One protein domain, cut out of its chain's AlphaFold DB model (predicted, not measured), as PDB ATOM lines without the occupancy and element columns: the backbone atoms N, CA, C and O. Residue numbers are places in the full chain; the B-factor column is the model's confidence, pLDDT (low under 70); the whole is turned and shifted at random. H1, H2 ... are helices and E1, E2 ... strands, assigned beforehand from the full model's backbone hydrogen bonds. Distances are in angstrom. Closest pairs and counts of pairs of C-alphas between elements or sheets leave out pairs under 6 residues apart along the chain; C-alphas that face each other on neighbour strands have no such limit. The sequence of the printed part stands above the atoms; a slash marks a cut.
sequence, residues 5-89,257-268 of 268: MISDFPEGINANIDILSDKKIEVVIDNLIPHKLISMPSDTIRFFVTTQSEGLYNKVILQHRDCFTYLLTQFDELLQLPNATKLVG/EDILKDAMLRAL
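This is residues 5 to 89 and 257 to 268 of the 268 residues of a protein of viral metagenome (UniProt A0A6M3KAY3). A twisted sheet of four parallel strands has helix H3 slanting over one face, while H2 sits off the sheet and the small H1 only grazes it. The printed part has 97 residues, with H1, E1, E2, H2, E3, E4 and H3 along the chain and the sheet in the order E1 E2 E3 E4. The class is mixed, helices and strands, with 44 residues, under half, in named elements. It is compact, with a radius of gyration of the C-alphas of 12.3 A, and spans 34 by 29 by 24 A.

H1, residues 10 to 14, only grazes the sheet, with residues 12 to 13. Edge strand E1, residues 24 to 29, is parallel to E2, residues 44 to 49, with N 28 and O 47 at 2.8 A. H2, residues 55 to 63, is not on the sheet. E2, H2 and E3, residues 70 to 73, form a strand-helix-strand unit, a helix between parallel neighbour strands, with a right-handed crossover; N 72 and O 48 are 2.8 A apart. E4, residues 84 to 86, is parallel to E3, with N 85 and O 71 at 2.8 A. H3, residues 257 to 267, is on one face, giving two layers, helix over sheet, at a height over the sheet of 9.0 A. It runs slantwise to the strands, at 51 degrees to E3 on the local plane. The closest C-alphas of E4 and H3 are those of Thr 85 and Ala 267, 5.9 A. Every O i to N i+4 pair is within hydrogen-bond range in H1 and H3, and 4 of 5 in H2.

H1 begins at C-alpha 10 (100.409, 138.877, 94.905) and measures 6.0 A, E1 16.3 A, E2 15.8 A, H2 13.0 A, E3 9.8 A and E4 6.9 A. H3, 15.4 A, ends at C-alpha 267 (117.587, 134.622, 110.933).

The C-alphas of Asp 22 and Gly 55 are farthest apart, 36.0 A. Residues 90 to 256 are not printed; C-alphas 89 and 257 are 10.9 A apart. The link from E1 to E2 is long. The pLDDT is under 70 at residues 31 to 36 and 53 to 54.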
ATOM      1  N   MET A   5     101.209 134.375 105.643       92.88
ATOM      2  CA  MET A   5     101.627 135.519 104.837       92.88
ATOM      3  C   MET A   5     100.666 136.698 105.035       92.88
ATOM      4  O   MET A   5      99.460 136.564 104.837       92.88
ATOM      5  N   ILE A   6     101.201 137.865 105.396       90.56
ATOM      6  CA  ILE A   6     100.458 139.118 105.582       90.56
ATOM      7  C   ILE A   6     101.023 140.139 104.584       90.56
ATOM      8  O   ILE A   6     101.965 140.877 104.876       90.56
ATOM      9  N   SER A   7     100.468 140.157 103.372       87.50
ATOM     10  CA  SER A   7     100.967 140.912 102.214       87.50
ATOM     11  C   SER A   7      99.807 141.486 101.397       87.50
ATOM     12  O   SER A   7      98.743 140.883 101.351       87.50
ATOM     13  N   ASP A   8     100.039 142.610 100.713       81.69
ATOM     14  CA  ASP A   8      99.116 143.152  99.689       81.69
ATOM     15  C   ASP A   8      99.665 142.955  98.265       81.69
ATOM     16  O   ASP A   8      99.086 143.404  97.279       81.69
ATOM     17  N   PHE A   9     100.833 142.323  98.161       78.19
ATOM     18  CA  PHE A   9     101.507 142.014  96.910       78.19
ATOM     19  C   PHE A   9     101.256 140.547  96.534       78.19
ATOM     20  O   PHE A   9     101.506 139.691  97.394       78.19
ATOM     21  N   PRO A  10     100.796 140.234  95.304       79.75
ATOM     22  CA  PRO A  10     100.409 138.877  94.905       79.75
ATOM     23  C   PRO A  10     101.456 137.797  95.197       79.75
ATOM     24  O   PRO A  10     101.119 136.759  95.758       79.75
ATOM     25  N   GLU A  11     102.730 138.038  94.894       81.12
ATOM     26  CA  GLU A  11     103.825 137.092  95.141       81.12
ATOM     27  C   GLU A  11     104.026 136.838  96.634       81.12
ATOM     28  O   GLU A  11     104.364 135.730  97.032       81.12
ATOM     29  N   GLY A  12     103.789 137.853  97.469       84.12
ATOM     30  CA  GLY A  12     103.811 137.699  98.919       84.12
ATOM     31  C   GLY A  12     102.581 136.968  99.454       84.12
ATOM     32  O   GLY A  12     102.713 136.165 100.367       84.12
ATOM     33  N   ILE A  13     101.394 137.212  98.884       85.62
ATOM     34  CA  ILE A  13     100.138 136.540  99.270       85.62
ATOM     35  C   ILE A  13     100.204 135.044  98.943       85.62
ATOM     36  O   ILE A  13      99.777 134.212  99.739       85.62
ATOM     37  N   ASN A  14     100.752 134.714  97.774       85.81
ATOM     38  CA  ASN A  14     100.774 133.354  97.243       85.81
ATOM     39  C   ASN A  14     102.006 132.544  97.674       85.81
ATOM     40  O   ASN A  14     102.069 131.354  97.368       85.81
ATOM     41  N   ALA A  15     102.978 133.157  98.358       88.75
ATOM     42  CA  ALA A  15     104.172 132.460  98.823       88.75
ATOM     43  C   ALA A  15     103.801 131.312  99.772       88.75
ATOM     44  O   ALA A  15     103.030 131.484 100.721       88.75
ATOM     45  N   ASN A  16     104.376 130.131  99.534       92.62
ATOM     46  CA  ASN A  16     104.093 128.942 100.326       92.62
ATOM     47  C   ASN A  16     105.350 128.475 101.066       92.62
ATOM     48  O   ASN A  16     106.108 127.639 100.580       92.62
ATOM     49  N   ILE A  17     105.565 129.025 102.262       94.88
ATOM     50  CA  ILE A  17     106.789 128.802 103.036       94.88
ATOM     51  C   ILE A  17     106.504 127.912 104.248       94.88
ATOM     52  O   ILE A  17     105.698 128.254 105.115       94.88
ATOM     53  N   ASP A  18     107.228 126.797 104.340       94.31
ATOM     54  CA  ASP A  18     107.245 125.915 105.507       94.31
ATOM     55  C   ASP A  18     108.550 126.067 106.294       94.31
ATOM     56  O   ASP A  18     109.645 125.905 105.745       94.31
ATOM     57  N   ILE A  19     108.416 126.326 107.598       94.06
ATOM     58  CA  ILE A  19     109.514 126.421 108.566       94.06
ATOM     59  C   ILE A  19     109.258 125.439 109.709       94.06
ATOM     60  O   ILE A  19     108.133 125.321 110.208       94.06
ATOM     61  N   LEU A  20     110.289 124.716 110.141       92.69
ATOM     62  CA  LEU A  20     110.204 123.878 111.333       92.69
ATOM     63  C   LEU A  20     110.254 124.777 112.575       92.69
ATOM     64  O   LEU A  20     111.268 125.411 112.840       92.69
ATOM     65  N   SER A  21     109.151 124.854 113.312       91.50
ATOM     66  CA  SER A  21     109.042 125.629 114.548       91.50
ATOM     67  C   SER A  21     107.917 125.057 115.408       91.50
ATOM     68  O   SER A  21     106.964 124.482 114.877       91.50
ATOM     69  N   ASP A  22     108.050 125.203 116.721       93.00
ATOM     70  CA  ASP A  22     107.007 124.991 117.725       93.00
ATOM     71  C   ASP A  22     106.068 126.204 117.859       93.00
ATOM     72  O   ASP A  22     104.938 126.052 118.318       93.00
ATOM     73  N   LYS A  23     106.500 127.379 117.385       94.25
ATOM     74  CA  LYS A  23     105.750 128.642 117.400       94.25
ATOM     75  C   LYS A  23     105.035 128.907 116.084       94.25
ATOM     76  O   LYS A  23     105.434 128.432 115.017       94.25
ATOM     77  N   LYS A  24     103.997 129.747 116.134       95.69
ATOM     78  CA  LYS A  24     103.352 130.289 114.927       95.69
ATOM     79  C   LYS A  24     104.345 131.141 114.141       95.69
ATOM     80  O   LYS A  24     105.083 131.916 114.737       95.69
ATOM     81  N   ILE A  25     104.337 131.021 112.816       96.81
ATOM     82  CA  ILE A  25     105.185 131.824 111.929       96.81
ATOM     83  C   ILE A  25     104.311 132.814 111.166       96.81
ATOM     84  O   ILE A  25     103.405 132.402 110.443       96.81
ATOM     85  N   GLU A  26     104.610 134.103 111.294       95.00
ATOM     86  CA  GLU A  26     104.015 135.171 110.488       95.00
ATOM     87  C   GLU A  26     105.089 135.838 109.627       95.00
ATOM     88  O   GLU A  26     106.185 136.131 110.104       95.00
ATOM     89  N   VAL A  27     104.768 136.112 108.365       94.19
ATOM     90  CA  VAL A  27     105.624 136.887 107.462       94.19
ATOM     91  C   VAL A  27     104.832 138.094 106.990       94.19
ATOM     92  O   VAL A  27     103.902 137.979 106.193       94.19
ATOM     93  N   VAL A  28     105.196 139.260 107.508       91.81
ATOM     94  CA  VAL A  28     104.570 140.537 107.176       91.81
ATOM     95  C   VAL A  28     105.397 141.203 106.090       91.81
ATOM     96  O   VAL A  28     106.527 141.611 106.344       91.81
ATOM     97  N   ILE A  29     104.840 141.314 104.885       88.25
ATOM     98  CA  ILE A  29     105.489 141.986 103.757       88.25
ATOM     99  C   ILE A  29     104.850 143.351 103.586       88.25
ATOM    100  O   ILE A  29     103.633 143.495 103.393       88.25
ATOM    101  N   ASP A  30     105.686 144.371 103.705       74.00
ATOM    102  CA  ASP A  30     105.201 145.728 103.756       74.00
ATOM    103  C   ASP A  30     104.947 146.331 102.370       74.00
ATOM    104  O   ASP A  30     105.736 146.160 101.452       74.00
ATOM    105  N   ASN A  31     103.853 147.083 102.258       61.88
ATOM    106  CA  ASN A  31     103.611 148.090 101.220       61.88
ATOM    107  C   ASN A  31     102.942 149.365 101.796       61.88
ATOM    108  O   ASN A  31     102.809 150.342 101.064       61.88
ATOM    109  N   LEU A  32     102.517 149.367 103.074       61.94
ATOM    110  CA  LEU A  32     101.754 150.420 103.766       61.94
ATOM    111  C   LEU A  32     101.979 150.309 105.297       61.94
ATOM    112  O   LEU A  32     101.126 149.812 106.039       61.94
ATOM    113  N   ILE A  33     103.143 150.780 105.760       63.31
ATOM    114  CA  ILE A  33     103.691 150.578 107.118       63.31
ATOM    115  C   ILE A  33     102.699 150.737 108.289       63.31
ATOM    116  O   ILE A  33     102.686 149.863 109.161       63.31
ATOM    117  N   PRO A  34     101.899 151.823 108.403       60.12
ATOM    118  CA  PRO A  34     101.294 152.164 109.693       60.12
ATOM    119  C   PRO A  34     100.260 151.148 110.188       60.12
ATOM    120  O   PRO A  34     100.006 151.066 111.383       60.12
ATOM    121  N   HIS A  35      99.666 150.362 109.286       65.50
ATOM    122  CA  HIS A  35      98.610 149.410 109.638       65.50
ATOM    123  C   HIS A  35      99.123 148.000 109.947       65.50
ATOM    124  O   HIS A  35      98.369 147.189 110.480       65.50
ATOM    125  N   LYS A  36     100.385 147.691 109.614       69.69
ATOM    126  CA  LYS A  36     100.951 146.336 109.751       69.69
ATOM    127  C   LYS A  36     101.912 146.180 110.931       69.69
ATOM    128  O   LYS A  36     102.177 145.055 111.351       69.69
ATOM    129  N   LEU A  37     102.398 147.285 111.497       78.75
ATOM    130  CA  LEU A  37     103.173 147.304 112.743       78.75
ATOM    131  C   LEU A  37     102.231 147.265 113.952       78.75
ATOM    132  O   LEU A  37     102.061 148.241 114.675       78.75
ATOM    133  N   ILE A  38     101.570 146.121 114.122       82.94
ATOM    134  CA  ILE A  38     100.675 145.841 115.249       82.94
ATOM    135  C   ILE A  38     101.345 144.900 116.249       82.94
ATOM    136  O   ILE A  38     102.261 144.157 115.890       82.94
ATOM    137  N   SER A  39     100.829 144.863 117.479       86.56
ATOM    138  CA  SER A  39     101.301 143.931 118.508       86.56
ATOM    139  C   SER A  39     101.358 142.495 117.982       86.56
ATOM    140  O   SER A  39     100.445 142.017 117.301       86.56
ATOM    141  N   MET A  40     102.442 141.799 118.307       89.75
ATOM    142  CA  MET A  40     102.632 140.408 117.920       89.75
ATOM    143  C   MET A  40     101.769 139.491 118.809       89.75
ATOM    144  O   MET A  40     101.721 139.711 120.024       89.75
ATOM    145  N   PRO A  41     101.074 138.480 118.253       89.31
ATOM    146  CA  PRO A  41     100.365 137.498 119.064       89.31
ATOM    147  C   PRO A  41     101.326 136.718 119.970       89.31
ATOM    148  O   PRO A  41     102.508 136.553 119.662       89.31
ATOM    149  N   SER A  42     100.810 136.186 121.081       90.12
ATOM    150  CA  SER A  42     101.579 135.273 121.932       90.12
ATOM    151  C   SER A  42     102.037 134.044 121.142       90.12
ATOM    152  O   SER A  42     101.303 133.558 120.280       90.12
ATOM    153  N   ASP A  43     103.214 133.515 121.479       94.06
ATOM    154  CA  ASP A  43     103.762 132.286 120.888       94.06
ATOM    155  C   ASP A  43     103.948 132.346 119.355       94.06
ATOM    156  O   ASP A  43     103.670 131.403 118.612       94.06
ATOM    157  N   THR A  44     104.385 133.512 118.869       95.81
ATOM    158  CA  THR A  44     104.588 133.800 117.443       95.81
ATOM    159  C   THR A  44     106.015 134.275 117.184       95.81
ATOM    160  O   THR A  44     106.558 135.069 117.951       95.81
ATOM    161  N   ILE A  45     106.616 133.791 116.097       96.75
ATOM    162  CA  ILE A  45     107.792 134.376 115.455       96.75
ATOM    163  C   ILE A  45     107.289 135.142 114.240       96.75
ATOM    164  O   ILE A  45     106.706 134.556 113.324       96.75
ATOM    165  N   ARG A  46     107.516 136.453 114.221       95.88
ATOM    166  CA  ARG A  46     107.142 137.302 113.091       95.88
ATOM    167  C   ARG A  46     108.374 137.819 112.368       95.88
ATOM    168  O   ARG A  46     109.213 138.489 112.969       95.88
ATOM    169  N   PHE A  47     108.429 137.562 111.071       95.81
ATOM    170  CA  PHE A  47     109.368 138.175 110.144       95.81
ATOM    171  C   PHE A  47     108.708 139.403 109.524       95.81
ATOM    172  O   PHE A  47     107.648 139.288 108.911       95.81
ATOM    173  N   PHE A  48     109.318 140.573 109.675       94.19
ATOM    174  CA  PHE A  48     108.893 141.786 108.981       94.19
ATOM    175  C   PHE A  48     109.807 142.030 107.784       94.19
ATOM    176  O   PHE A  48     111.024 142.060 107.938       94.19
ATOM    177  N   VAL A  49     109.237 142.190 106.592       92.56
ATOM    178  CA  VAL A  49     109.972 142.328 105.332       92.56
ATOM    179  C   VAL A  49     109.799 143.736 104.784       92.56
ATOM    180  O   VAL A  49     108.685 144.154 104.461       92.56
ATOM    181  N   THR A  50     110.908 144.452 104.624       88.94
ATOM    182  CA  THR A  50     110.898 145.791 104.021       88.94
ATOM    183  C   THR A  50     110.967 145.700 102.500       88.94
ATOM    184  O   THR A  50     111.861 145.034 101.976       88.94
ATOM    185  N   THR A  51     110.100 146.413 101.783       79.50
ATOM    186  CA  THR A  51     110.072 146.418 100.302       79.50
ATOM    187  C   THR A  51     110.550 147.737  99.694       79.50
ATOM    188  O   THR A  51     111.005 147.780  98.551       79.50
ATOM    189  N   GLN A  52     110.496 148.824 100.461       70.75
ATOM    190  CA  GLN A  52     110.913 150.163 100.056       70.75
ATOM    191  C   GLN A  52     111.662 150.819 101.217       70.75
ATOM    192  O   GLN A  52     111.473 150.434 102.365       70.75
ATOM    193  N   SER A  53     112.527 151.793 100.932       62.78
ATOM    194  CA  SER A  53     112.997 152.696 101.983       62.78
ATOM    195  C   SER A  53     113.015 154.117 101.487       62.78
ATOM    196  O   SER A  53     113.523 154.426 100.411       62.78
ATOM    197  N   GLU A  54     112.504 154.961 102.360       67.00
ATOM    198  CA  GLU A  54     112.739 156.389 102.404       67.00
ATOM    199  C   GLU A  54     113.163 156.693 103.847       67.00
ATOM    200  O   GLU A  54     112.806 155.952 104.760       67.00
ATOM    201  N   GLY A  55     113.930 157.750 104.115       71.56
ATOM    202  CA  GLY A  55     114.454 157.994 105.473       71.56
ATOM    203  C   GLY A  55     113.378 158.044 106.578       71.56
ATOM    204  O   GLY A  55     113.663 157.755 107.738       71.56
ATOM    205  N   LEU A  56     112.126 158.369 106.238       76.12
ATOM    206  CA  LEU A  56     110.991 158.298 107.163       76.12
ATOM    207  C   LEU A  56     110.539 156.852 107.446       76.12
ATOM    208  O   LEU A  56     110.200 156.530 108.579       76.12
ATOM    209  N   TYR A  57     110.594 155.981 106.439       80.25
ATOM    210  CA  TYR A  57     110.237 154.562 106.510       80.25
ATOM    211  C   TYR A  57     111.068 153.823 107.569       80.25
ATOM    212  O   TYR A  57     110.525 153.191 108.477       80.25
ATOM    213  N   ASN A  58     112.394 153.983 107.514       86.88
ATOM    214  CA  ASN A  58     113.309 153.330 108.451       86.88
ATOM    215  C   ASN A  58     113.068 153.794 109.894       86.88
ATOM    216  O   ASN A  58     113.079 152.978 110.815       86.88
ATOM    217  N   LYS A  59     112.768 155.085 110.102       87.06
ATOM    218  CA  LYS A  59     112.443 155.626 111.432       87.06
ATOM    219  C   LYS A  59     111.217 154.961 112.045       87.06
ATOM    220  O   LYS A  59     111.250 154.638 113.228       87.06
ATOM    221  N   VAL A  60     110.164 154.733 111.256       87.12
ATOM    222  CA  VAL A  60     108.947 154.075 111.753       87.12
ATOM    223  C   VAL A  60     109.251 152.640 112.187       87.12
ATOM    224  O   VAL A  60     108.854 152.248 113.282       87.12
ATOM    225  N   ILE A  61     110.029 151.885 111.408       89.19
ATOM    226  CA  ILE A  61     110.462 150.529 111.790       89.19
ATOM    227  C   ILE A  61     111.272 150.556 113.088       89.19
ATOM    228  O   ILE A  61     111.019 149.774 114.005       89.19
ATOM    229  N   LEU A  62     112.217 151.492 113.204       89.25
ATOM    230  CA  LEU A  62     113.052 151.639 114.395       89.25
ATOM    231  C   LEU A  62     112.257 152.018 115.653       89.25
ATOM    232  O   LEU A  62     112.764 151.777 116.750       89.25
ATOM    233  N   GLN A  63     111.060 152.595 115.514       89.94
ATOM    234  CA  GLN A  63     110.155 152.947 116.615       89.94
ATOM    235  C   GLN A  63     109.227 151.800 117.050       89.94
ATOM    236  O   GLN A  63     108.696 151.868 118.151       89.94
ATOM    237  N   HIS A  64     109.063 150.753 116.235       90.44
ATOM    238  CA  HIS A  64     108.115 149.649 116.465       90.44
ATOM    239  C   HIS A  64     108.817 148.281 116.449       90.44
ATOM    240  O   HIS A  64     108.339 147.311 115.859       90.44
ATOM    241  N   ARG A  65     110.010 148.200 117.049       89.88
ATOM    242  CA  ARG A  65     110.845 146.979 117.038       89.88
ATOM    243  C   ARG A  65     110.217 145.810 117.796       89.88
ATOM    244  O   ARG A  65     110.605 144.670 117.592       89.88
ATOM    245  N   ASP A  66     109.274 146.105 118.677       91.06
ATOM    246  CA  ASP A  66     108.464 145.156 119.435       91.06
ATOM    247  C   ASP A  66     107.378 144.475 118.583       91.06
ATOM    248  O   ASP A  66     106.825 143.452 118.983       91.06
ATOM    249  N   CYS A  67     107.096 144.998 117.386       91.81
ATOM    250  CA  CYS A  67     106.078 144.451 116.494       91.81
ATOM    251  C   CYS A  67     106.561 143.260 115.650       91.81
ATOM    252  O   CYS A  67     105.751 142.706 114.908       91.81
ATOM    253  N   PHE A  68     107.838 142.863 115.729       94.12
ATOM    254  CA  PHE A  68     108.403 141.734 114.982       94.12
ATOM    255  C   PHE A  68     109.545 141.040 115.736       94.12
ATOM    256  O   PHE A  68     110.235 141.641 116.552       94.12
ATOM    257  N   THR A  69     109.770 139.759 115.437       96.62
ATOM    258  CA  THR A  69     110.898 138.987 115.984       96.62
ATOM    259  C   THR A  69     112.162 139.210 115.168       96.62
ATOM    260  O   THR A  69     113.217 139.467 115.739       96.62
ATOM    261  N   TYR A  70     112.041 139.167 113.840       97.44
ATOM    262  CA  TYR A  70     113.144 139.350 112.901       97.44
ATOM    263  C   TYR A  70     112.776 140.364 111.823       97.44
ATOM    264  O   TYR A  70     111.627 140.425 111.378       97.44
ATOM    265  N   LEU A  71     113.766 141.132 111.381       95.62
ATOM    266  CA  LEU A  71     113.637 142.092 110.290       95.62
ATOM    267  C   LEU A  71     114.402 141.592 109.066       95.62
ATOM    268  O   LEU A  71     115.610 141.396 109.129       95.62
ATOM    269  N   LEU A  72     113.728 141.428 107.934       95.56
ATOM    270  CA  LEU A  72     114.341 141.063 106.660       95.56
ATOM    271  C   LEU A  72     114.424 142.308 105.772       95.56
ATOM    272  O   LEU A  72     113.402 142.906 105.425       95.56
ATOM    273  N   THR A  73     115.641 142.738 105.436       93.69
ATOM    274  CA  THR A  73     115.856 144.036 104.779       93.69
ATOM    275  C   THR A  73     117.137 144.089 103.947       93.69
ATOM    276  O   THR A  73     118.072 143.328 104.178       93.69
ATOM    277  N   GLN A  74     117.192 145.014 102.990       91.69
ATOM    278  CA  GLN A  74     118.397 145.353 102.217       91.69
ATOM    279  C   GLN A  74     119.029 146.683 102.664       91.69
ATOM    280  O   GLN A  74     119.962 147.165 102.032       91.69
ATOM    281  N   PHE A  75     118.493 147.332 103.706       91.06
ATOM    282  CA  PHE A  75     118.895 148.689 104.080       91.06
ATOM    283  C   PHE A  75     119.950 148.686 105.182       91.06
ATOM    284  O   PHE A  75     119.656 148.301 106.311       91.06
ATOM    285  N   ASP A  76     121.148 149.185 104.862       91.75
ATOM    286  CA  ASP A  76     122.316 149.201 105.759       91.75
ATOM    287  C   ASP A  76     122.013 149.798 107.152       91.75
ATOM    288  O   ASP A  76     122.507 149.280 108.152       91.75
ATOM    289  N   GLU A  77     121.165 150.833 107.240       92.12
ATOM    290  CA  GLU A  77     120.717 151.431 108.514       92.12
ATOM    291  C   GLU A  77     119.942 150.434 109.390       92.12
ATOM    292  O   GLU A  77     120.183 150.329 110.591       92.12
ATOM    293  N   LEU A  78     119.019 149.681 108.789       93.06
ATOM    294  CA  LEU A  78     118.195 148.703 109.495       93.06
ATOM    295  C   LEU A  78     118.962 147.407 109.783       93.06
ATOM    296  O   LEU A  78     118.697 146.756 110.791       93.06
ATOM    297  N   LEU A  79     119.949 147.068 108.949       94.75
ATOM    298  CA  LEU A  79     120.853 145.934 109.163       94.75
ATOM    299  C   LEU A  79     121.760 146.095 110.392       94.75
ATOM    300  O   LEU A  79     122.389 145.127 110.799       94.75
ATOM    301  N   GLN A  80     121.804 147.279 111.014       94.56
ATOM    302  CA  GLN A  80     122.487 147.468 112.299       94.56
ATOM    303  C   GLN A  80     121.716 146.865 113.488       94.56
ATOM    304  O   GLN A  80     122.255 146.785 114.592       94.56
ATOM    305  N   LEU A  81     120.447 146.474 113.308       94.88
ATOM    306  CA  LEU A  81     119.672 145.828 114.365       94.88
ATOM    307  C   LEU A  81     120.148 144.383 114.587       94.88
ATOM    308  O   LEU A  81     120.358 143.655 113.619       94.88
ATOM    309  N   PRO A  82     120.239 143.915 115.845       96.25
ATOM    310  CA  PRO A  82     120.754 142.577 116.153       96.25
ATOM    311  C   PRO A  82     119.857 141.440 115.643       96.25
ATOM    312  O   PRO A  82     120.315 140.313 115.507       96.25
ATOM    313  N   ASN A  83     118.583 141.729 115.372       97.00
ATOM    314  CA  ASN A  83     117.601 140.798 114.821       97.00
ATOM    315  C   ASN A  83     117.277 141.081 113.343       97.00
ATOM    316  O   ASN A  83     116.248 140.622 112.842       97.00
ATOM    317  N   ALA A  84     118.113 141.859 112.650       97.12
ATOM    318  CA  ALA A  84     117.981 142.066 111.216       97.12
ATOM    319  C   ALA A  84     118.794 141.040 110.422       97.12
ATOM    320  O   ALA A  84     119.874 140.613 110.817       97.12
ATOM    321  N   THR A  85     118.272 140.646 109.267       97.75
ATOM    322  CA  THR A  85     118.909 139.721 108.336       97.75
ATOM    323  C   THR A  85     118.803 140.270 106.921       97.75
ATOM    324  O   THR A  85     117.749 140.746 106.490       97.75
ATOM    325  N   LYS A  86     119.918 140.206 106.182       96.00
ATOM    326  CA  LYS A  86     119.989 140.703 104.806       96.00
ATOM    327  C   LYS A  86     119.052 139.904 103.897       96.00
ATOM    328  O   LYS A  86     119.152 138.677 103.835       96.00
ATOM    329  N   LEU A  87     118.179 140.609 103.185       94.88
ATOM    330  CA  LEU A  87     117.270 140.095 102.162       94.88
ATOM    331  C   LEU A  87     117.468 140.933 100.903       94.88
ATOM    332  O   LEU A  87     117.242 142.135 100.951       94.88
ATOM    333  N   VAL A  88     117.881 140.312  99.801       93.00
ATOM    334  CA  VAL A  88     118.094 140.993  98.517       93.00
ATOM    335  C   VAL A  88     117.376 140.226  97.416       93.00
ATOM    336  O   VAL A  88     117.391 138.997  97.410       93.00
ATOM    337  N   GLY A  89     116.780 140.970  96.485       86.94
ATOM    338  CA  GLY A  89     116.027 140.436  95.355       86.94
ATOM    339  C   GLY A  89     114.521 140.372  95.616       86.94
ATOM    340  O   GLY A  89     114.062 140.262  96.753       86.94
ATOM    341  N   GLU A 257     109.401 133.390  97.089       93.50
ATOM    342  CA  GLU A 257     109.245 132.455  98.212       93.50
ATOM    343  C   GLU A 257     110.573 131.836  98.674       93.50
ATOM    344  O   GLU A 257     110.810 131.745  99.878       93.50
ATOM    345  N   ASP A 258     111.462 131.477  97.743       94.81
ATOM    346  CA  ASP A 258     112.752 130.861  98.059       94.81
ATOM    347  C   ASP A 258     113.710 131.889  98.670       94.81
ATOM    348  O   ASP A 258     114.379 131.599  99.662       94.81
ATOM    349  N   ILE A 259     113.711 133.119  98.139       95.00
ATOM    350  CA  ILE A 259     114.498 134.241  98.673       95.00
ATOM    351  C   ILE A 259     114.076 134.553 100.115       95.00
ATOM    352  O   ILE A 259     114.920 134.717 101.000       95.00
ATOM    353  N   LEU A 260     112.763 134.618 100.365       95.25
ATOM    354  CA  LEU A 260     112.217 134.832 101.704       95.25
ATOM    355  C   LEU A 260     112.592 133.690 102.642       95.25
ATOM    356  O   LEU A 260     113.087 133.941 103.739       95.25
ATOM    357  N   LYS A 261     112.387 132.442 102.212       95.88
ATOM    358  CA  LYS A 261     112.672 131.262 103.027       95.88
ATOM    359  C   LYS A 261     114.146 131.180 103.417       95.88
ATOM    360  O   LYS A 261     114.431 130.927 104.584       95.88
ATOM    361  N   ASP A 262     115.067 131.430 102.488       96.06
ATOM    362  CA  ASP A 262     116.504 131.485 102.784       96.06
ATOM    363  C   ASP A 262     116.819 132.534 103.861       96.06
ATOM    364  O   ASP A 262     117.473 132.238 104.861       96.06
ATOM    365  N   ALA A 263     116.293 133.751 103.707       96.69
ATOM    366  CA  ALA A 263     116.508 134.817 104.680       96.69
ATOM    367  C   ALA A 263     115.896 134.504 106.052       96.69
ATOM    368  O   ALA A 263     116.510 134.800 107.074       96.69
ATOM    369  N   MET A 264     114.722 133.870 106.089       97.19
ATOM    370  CA  MET A 264     114.097 133.416 107.332       97.19
ATOM    371  C   MET A 264     114.945 132.350 108.033       97.19
ATOM    372  O   MET A 264     115.133 132.425 109.242       97.19
ATOM    373  N   LEU A 265     115.488 131.385 107.287       96.88
ATOM    374  CA  LEU A 265     116.342 130.328 107.839       96.88
ATOM    375  C   LEU A 265     117.683 130.856 108.356       96.88
ATOM    376  O   LEU A 265     118.208 130.297 109.308       96.88
ATOM    377  N   ARG A 266     118.231 131.921 107.760       96.75
ATOM    378  CA  ARG A 266     119.443 132.591 108.268       96.75
ATOM    379  C   ARG A 266     119.205 133.419 109.531       96.75
ATOM    380  O   ARG A 266     120.168 133.733 110.223       96.75
ATOM    381  N   ALA A 267     117.964 133.828 109.771       97.00
ATOM    382  CA  ALA A 267     117.587 134.622 110.933       97.00
ATOM    383  C   ALA A 267     117.282 133.754 112.168       97.00
ATOM    384  O   ALA A 267     117.519 134.197 113.292       97.00
ATOM    385  N   LEU A 268     116.740 132.548 111.955       94.94
ATOM    386  CA  LEU A 268     116.462 131.547 112.995       94.94
ATOM    387  C   LEU A 268     117.747 130.926 113.551       94.94
ATOM    388  O   LEU A 268     117.793 130.756 114.790       94.94
TER     389      LEU A 268